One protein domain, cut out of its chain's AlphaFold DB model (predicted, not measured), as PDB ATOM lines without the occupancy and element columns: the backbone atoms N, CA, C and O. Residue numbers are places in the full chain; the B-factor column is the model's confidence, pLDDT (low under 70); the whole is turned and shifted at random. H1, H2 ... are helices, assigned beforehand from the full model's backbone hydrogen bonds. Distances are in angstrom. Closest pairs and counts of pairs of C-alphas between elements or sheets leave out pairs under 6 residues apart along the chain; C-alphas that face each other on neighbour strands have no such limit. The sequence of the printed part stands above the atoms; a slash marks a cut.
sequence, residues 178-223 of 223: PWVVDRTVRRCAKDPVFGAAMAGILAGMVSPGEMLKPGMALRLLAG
ATOM      1  N   PRO A 178     -10.403   1.603  40.766       88.56
ATOM      2  CA  PRO A 178     -10.197   1.515  42.215       88.56
ATOM      3  C   PRO A 178      -8.997   2.324  42.721       88.56
ATOM      4  O   PRO A 178      -9.070   2.953  43.768       88.56
ATOM      5  N   TRP A 179      -7.904   2.377  41.954       89.69
ATOM      6  CA  TRP A 179      -6.711   3.135  42.344       89.69
ATOM      7  C   TRP A 179      -6.959   4.654  42.404       89.69
ATOM      8  O   TRP A 179      -6.358   5.332  43.241       89.69
ATOM      9  N   VAL A 180      -7.845   5.188  41.550       89.25
ATOM     10  CA  VAL A 180      -8.243   6.609  41.556       89.25
ATOM     11  C   VAL A 180      -9.079   6.897  42.792       89.25
ATOM     12  O   VAL A 180      -8.819   7.876  43.493       89.25
ATOM     13  N   VAL A 181     -10.050   6.028  43.078       89.88
ATOM     14  CA  VAL A 181     -10.901   6.111  44.270       89.88
ATOM     15  C   VAL A 181     -10.040   6.088  45.528       89.88
ATOM     16  O   VAL A 181     -10.078   7.035  46.310       89.88
ATOM     17  N   ASP A 182      -9.187   5.076  45.679       91.31
ATOM     18  CA  ASP A 182      -8.320   4.914  46.845       91.31
ATOM     19  C   ASP A 182      -7.410   6.128  47.052       91.31
ATOM     20  O   ASP A 182      -7.202   6.591  48.177       91.31
ATOM     21  N   ARG A 183      -6.845   6.664  45.964       91.00
ATOM     22  CA  ARG A 183      -6.016   7.871  46.016       91.00
ATOM     23  C   ARG A 183      -6.829   9.089  46.445       91.00
ATOM     24  O   ARG A 183      -6.359   9.851  47.286       91.00
ATOM     25  N   THR A 184      -8.033   9.247  45.904       90.50
ATOM     26  CA  THR A 184      -8.942  10.354  46.221       90.50
ATOM     27  C   THR A 184      -9.361  10.310  47.687       90.50
ATOM     28  O   THR A 184      -9.184  11.299  48.392       90.50
ATOM     29  N   VAL A 185      -9.801   9.151  48.188       90.94
ATOM     30  CA  VAL A 185     -10.188   8.955  49.596       90.94
ATOM     31  C   VAL A 185      -9.006   9.217  50.533       90.94
ATOM     32  O   VAL A 185      -9.130   9.985  51.488       90.94
ATOM     33  N   ARG A 186      -7.819   8.663  50.231       92.75
ATOM     34  CA  ARG A 186      -6.598   8.946  51.006       92.75
ATOM     35  C   ARG A 186      -6.240  10.428  51.002       92.75
ATOM     36  O   ARG A 186      -5.708  10.918  51.997       92.75
ATOM     37  N   ARG A 187      -6.493  11.137  49.899       92.81
ATOM     38  CA  ARG A 187      -6.222  12.572  49.816       92.81
ATOM     39  C   ARG A 187      -7.213  13.380  50.646       92.81
ATOM     40  O   ARG A 187      -6.759  14.256  51.376       92.81
ATOM     41  N   CYS A 188      -8.504  13.053  50.609       93.06
ATOM     42  CA  CYS A 188      -9.520  13.689  51.456       93.06
ATOM     43  C   CYS A 188      -9.155  13.616  52.947       93.06
ATOM     44  O   CYS A 188      -9.341  14.592  53.662       93.06
ATOM     45  N   ALA A 189      -8.571  12.499  53.395       92.06
ATOM     46  CA  ALA A 189      -8.139  12.323  54.783       92.06
ATOM     47  C   ALA A 189      -6.902  13.160  55.179       92.06
ATOM     48  O   ALA A 189      -6.676  13.390  56.363       92.06
ATOM     49  N   LYS A 190      -6.075  13.588  54.214       94.25
ATOM     50  CA  LYS A 190      -4.795  14.283  54.467       94.25
ATOM     51  C   LYS A 190      -4.821  15.778  54.152       94.25
ATOM     52  O   LYS A 190      -3.974  16.512  54.649       94.25
ATOM     53  N   ASP A 191      -5.731  16.224  53.293       94.88
ATOM     54  CA  ASP A 191      -5.843  17.617  52.858       94.88
ATOM     55  C   ASP A 191      -7.270  18.122  53.093       94.88
ATOM     56  O   ASP A 191      -8.155  17.814  52.290       94.88
ATOM     57  N   PRO A 192      -7.500  18.918  54.153       93.81
ATOM     58  CA  PRO A 192      -8.823  19.440  54.484       93.81
ATOM     59  C   PRO A 192      -9.464  20.257  53.362       93.81
ATOM     60  O   PRO A 192     -10.678  20.222  53.200       93.81
ATOM     61  N   VAL A 193      -8.667  20.965  52.551       93.19
ATOM     62  CA  VAL A 193      -9.184  21.756  51.423       93.19
ATOM     63  C   VAL A 193      -9.713  20.828  50.335       93.19
ATOM     64  O   VAL A 193     -10.803  21.036  49.807       93.19
ATOM     65  N   PHE A 194      -8.958  19.774  50.025       93.31
ATOM     66  CA  PHE A 194      -9.379  18.761  49.062       93.31
ATOM     67  C   PHE A 194     -10.590  17.967  49.574       93.31
ATOM     68  O   PHE A 194     -11.538  17.734  48.826       93.31
ATOM     69  N   GLY A 195     -10.583  17.590  50.856       93.62
ATOM     70  CA  GLY A 195     -11.693  16.905  51.514       93.62
ATOM     71  C   GLY A 195     -12.979  17.732  51.505       93.62
ATOM     72  O   GLY A 195     -14.027  17.212  51.132       93.62
ATOM     73  N   ALA A 196     -12.898  19.029  51.820       93.06
ATOM     74  CA  ALA A 196     -14.040  19.940  51.769       93.06
ATOM     75  C   ALA A 196     -14.593  20.105  50.344       93.06
ATOM     76  O   ALA A 196     -15.808  20.078  50.155       93.06
ATOM     77  N   ALA A 197     -13.722  20.215  49.333       92.75
ATOM     78  CA  ALA A 197     -14.151  20.268  47.937       92.75
ATOM     79  C   ALA A 197     -14.884  18.982  47.523       92.75
ATOM     80  O   ALA A 197     -15.964  19.052  46.941       92.75
ATOM     81  N   MET A 198     -14.346  17.809  47.879       91.31
ATOM     82  CA  MET A 198     -14.996  16.527  47.602       91.31
ATOM     83  C   MET A 198     -16.342  16.399  48.322       91.31
ATOM     84  O   MET A 198     -17.322  16.002  47.702       91.31
ATOM     85  N   ALA A 199     -16.425  16.785  49.598       90.44
ATOM     86  CA  ALA A 199     -17.683  16.798  50.341       90.44
ATOM     87  C   ALA A 199     -18.722  17.724  49.685       90.44
ATOM     88  O   ALA A 199     -19.876  17.335  49.522       90.44
ATOM     89  N   GLY A 200     -18.304  18.912  49.233       91.19
ATOM     90  CA  GLY A 200     -19.162  19.836  48.492       91.19
ATOM     91  C   GLY A 200     -19.665  19.257  47.170       91.19
ATOM     92  O   GLY A 200     -20.822  19.468  46.817       91.19
ATOM     93  N   ILE A 201     -18.832  18.488  46.464       89.81
ATOM     94  CA  ILE A 201     -19.241  17.783  45.243       89.81
ATOM     95  C   ILE A 201     -20.256  16.679  45.566       89.81
ATOM     96  O   ILE A 201     -21.276  16.566  44.891       89.81
ATOM     97  N   LEU A 202     -20.002  15.874  46.600       87.44
ATOM     98  CA  LEU A 202     -20.906  14.798  47.017       87.44
ATOM     99  C   LEU A 202     -22.270  15.325  47.476       87.44
ATOM    100  O   LEU A 202     -23.285  14.678  47.233       87.44
ATOM    101  N   ALA A 203     -22.289  16.515  48.074       84.44
ATOM    102  CA  ALA A 203     -23.495  17.229  48.478       84.44
ATOM    103  C   ALA A 203     -24.167  18.031  47.342       84.44
ATOM    104  O   ALA A 203     -25.118  18.760  47.609       84.44
ATOM    105  N   GLY A 204     -23.654  17.977  46.107       82.56
ATOM    106  CA  GLY A 204     -24.220  18.707  44.964       82.56
ATOM    107  C   GLY A 204     -24.025  20.232  45.004       82.56
ATOM    108  O   GLY A 204     -24.579  20.945  44.173       82.56
ATOM    109  N   MET A 205     -23.224  20.750  45.940       83.81
ATOM    110  CA  MET A 205     -22.952  22.187  46.105       83.81
ATOM    111  C   MET A 205     -21.801  22.686  45.225       83.81
ATOM    112  O   MET A 205     -21.698  23.878  44.939       83.81
ATOM    113  N   VAL A 206     -20.907  21.785  44.814       87.06
ATOM    114  CA  VAL A 206     -19.710  22.096  44.025       87.06
ATOM    115  C   VAL A 206     -19.697  21.230  42.770       87.06
ATOM    116  O   VAL A 206     -19.933  20.027  42.823       87.06
ATOM    117  N   SER A 207     -19.391  21.824  41.617       86.69
ATOM    118  CA  SER A 207     -19.232  21.058  40.378       86.69
ATOM    119  C   SER A 207     -17.998  20.148  40.458       86.69
ATOM    120  O   SER A 207     -16.928  20.628  40.846       86.69
ATOM    121  N   PRO A 208     -18.060  18.886  39.983       87.25
ATOM    122  CA  PRO A 208     -16.874  18.032  39.877       87.25
ATOM    123  C   PRO A 208     -15.739  18.647  39.039       87.25
ATOM    124  O   PRO A 208     -14.581  18.263  39.186       87.25
ATOM    125  N   GLY A 209     -16.046  19.638  38.191       87.00
ATOM    126  CA  GLY A 209     -15.054  20.392  37.422       87.00
ATOM    127  C   GLY A 209     -14.058  21.167  38.288       87.00
ATOM    128  O   GLY A 209     -12.957  21.456  37.825       87.00
ATOM    129  N   GLU A 210     -14.385  21.435  39.557       88.44
ATOM    130  CA  GLU A 210     -13.456  22.030  40.523       88.44
ATOM    131  C   GLU A 210     -12.182  21.190  40.678       88.44
ATOM    132  O   GLU A 210     -11.081  21.730  40.786       88.44
ATOM    133  N   MET A 211     -12.316  19.864  40.587       86.75
ATOM    134  CA  MET A 211     -11.204  18.919  40.712       86.75
ATOM    135  C   MET A 211     -10.233  18.981  39.530       86.75
ATOM    136  O   MET A 211      -9.084  18.566  39.660       86.75
ATOM    137  N   LEU A 212     -10.680  19.510  38.385       86.12
ATOM    138  CA  LEU A 212      -9.866  19.652  37.175       86.12
ATOM    139  C   LEU A 212      -9.008  20.923  37.190       86.12
ATOM    140  O   LEU A 212      -8.099  21.055  36.372       86.12
ATOM    141  N   LYS A 213      -9.270  21.868  38.103       89.81
ATOM    142  CA  LYS A 213      -8.465  23.089  38.203       89.81
ATOM    143  C   LYS A 213      -7.022  22.742  38.590       89.81
ATOM    144  O   LYS A 213      -6.831  21.891  39.463       89.81
ATOM    145  N   PRO A 214      -6.002  23.439  38.046       88.94
ATOM    146  CA  PRO A 214      -4.593  23.108  38.280       88.94
ATOM    147  C   PRO A 214      -4.225  22.955  39.759       88.94
ATOM    148  O   PRO A 214      -3.527  22.017  40.123       88.94
ATOM    149  N   GLY A 215      -4.749  23.822  40.633       90.50
ATOM    150  CA  GLY A 215      -4.499  23.738  42.074       90.50
ATOM    151  C   GLY A 215      -5.050  22.464  42.729       90.50
ATOM    152  O   GLY A 215      -4.376  21.875  43.570       90.50
ATOM    153  N   MET A 216      -6.240  22.005  42.331       89.62
ATOM    154  CA  MET A 216      -6.837  20.769  42.860       89.62
ATOM    155  C   MET A 216      -6.202  19.524  42.247       89.62
ATOM    156  O   MET A 216      -5.907  18.570  42.969       89.62
ATOM    157  N   ALA A 217      -5.899  19.562  40.949       86.94
ATOM    158  CA  ALA A 217      -5.164  18.501  40.272       86.94
ATOM    159  C   ALA A 217      -3.771  18.302  40.896       86.94
ATOM    160  O   ALA A 217      -3.392  17.178  41.220       86.94
ATOM    161  N   LEU A 218      -3.038  19.389  41.164       88.75
ATOM    162  CA  LEU A 218      -1.753  19.336  41.864       88.75
ATOM    163  C   LEU A 218      -1.898  18.776  43.277       88.75
ATOM    164  O   LEU A 218      -1.093  17.939  43.663       88.75
ATOM    165  N   ARG A 219      -2.932  19.157  44.037       89.25
ATOM    166  CA  ARG A 219      -3.196  18.569  45.366       89.25
ATOM    167  C   ARG A 219      -3.430  17.063  45.291       89.25
ATOM    168  O   ARG A 219      -2.929  16.338  46.144       89.25
ATOM    169  N   LEU A 220      -4.148  16.583  44.274       86.06
ATOM    170  CA  LEU A 220      -4.343  15.150  44.055       86.06
ATOM    171  C   LEU A 220      -3.030  14.439  43.697       86.06
ATOM    172  O   LEU A 220      -2.836  13.293  44.099       86.06
ATOM    173  N   LEU A 221      -2.128  15.086  42.954       82.00
ATOM    174  CA  LEU A 221      -0.847  14.519  42.509       82.00
ATOM    175  C   LEU A 221       0.282  14.641  43.547       82.00
ATOM    176  O   LEU A 221       1.135  13.765  43.603       82.00
ATOM    177  N   ALA A 222       0.260  15.659  44.407       78.12
ATOM    178  CA  ALA A 222       1.277  15.953  45.425       78.12
ATOM    179  C   ALA A 222       1.204  15.031  46.663       78.12
ATOM    180  O   ALA A 222       1.470  15.459  47.786       78.12
ATOM    181  N   GLY A 223       0.783  13.780  46.465       59.03
ATOM    182  CA  GLY A 223       0.536  12.780  47.507       59.03
ATOM    183  C   GLY A 223       1.283  11.481  47.275       59.03
ATOM    184  O   GLY A 223       1.035  10.854  46.217       59.03
TER     185      GLY A 223
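AT A GLANCE: This is residues 178 to 223 of the 223 residues of an uncharacterized protein of Anaerolineae bacterium (UniProt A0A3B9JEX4). This is a small cluster of four helices in which the longest, H1, meets H2 at a corner, and from the far end of H2 the chain folds back through the short H3 to H4, which returns to H1. The model is compact but its helices meet through few contacts, and H4 stands nearly crosswise to both H1 and H2. The printed part has 46 residues, with four named helices in the order H1, H2, H3, H4 and no named strand, and its class is all helix. The radius of gyration of the C-alphas is 9.7 A, and the C-alphas span 25 by 20 by 20 A, a rounded outline.

HOW THE PARTS SIT: H1, residues 178 to 190, and H2, residues 192 to 202, touch only at the corner by their link, H1 with residues 187 to 189 alone. Their closest C-alphas, those of Cys 188 and Gly 195, are 3.9 A apart. They run opposite ways at a steep tilt of 54 degrees. H1 and H4, residues 214 to 221, only just touch, with 3 pairs of C-alphas within 8 A, and H1 does so with residues 183 to 187 alone; the closest C-alphas are those of Arg 187 and Leu 220, 6.6 A apart. Their lines are about perpendicular, at 75 degrees. H2 is the hub, touching three other helices. H2 and H4 only just touch, with 3 pairs of C-alphas within 8 A, the closest being those of Phe 194 and Met 216 at 7.0 A, and their lines are about perpendicular at 78 degrees. H2 and H3, residues 208 to 212, also only just touch, with 3 such pairs, the closest being the C-alphas of Ile 201 and Pro 208 at 5.9 A. H3 and H4 are close but not clearly touching, with the C-alphas of Met 211 and Ala 217 closest at 6.1 A. H1 and H3 are apart. In H1, H2 and H4 each O i to N i+4 pair is within hydrogen-bond range; in H3 it is 0 of 1, while 2 of 2 O i to N i+3 pairs are within range.

IN THESE COORDINATES: H1 has 13 residues and is 18.5 A long, from C-alpha 178 at (-10.197, 1.515, 42.215) to C-alpha 190. H2 has 11 residues and measures 14.9 A, ending with C-alpha 202 at (-20.906, 14.798, 47.017). H3 has five residues and measures 7.7 A. H4 has eight residues and measures 10.3 A, ending with C-alpha 221 at (-0.847, 14.519, 42.509).

THE WHOLE: The two C-alphas farthest apart, those of Gly 204 and Ala 222, are 25.6 A apart. The links H1 to H2, H2 to H3 and H3 to H4 are tight, with 1, 5 and 1 residues between the helices. The printed part has no cut and ends at Gly 223, the chain's last residue. The mean pLDDT of the printed part is 88.7, and one residue, Gly 223, is under 70.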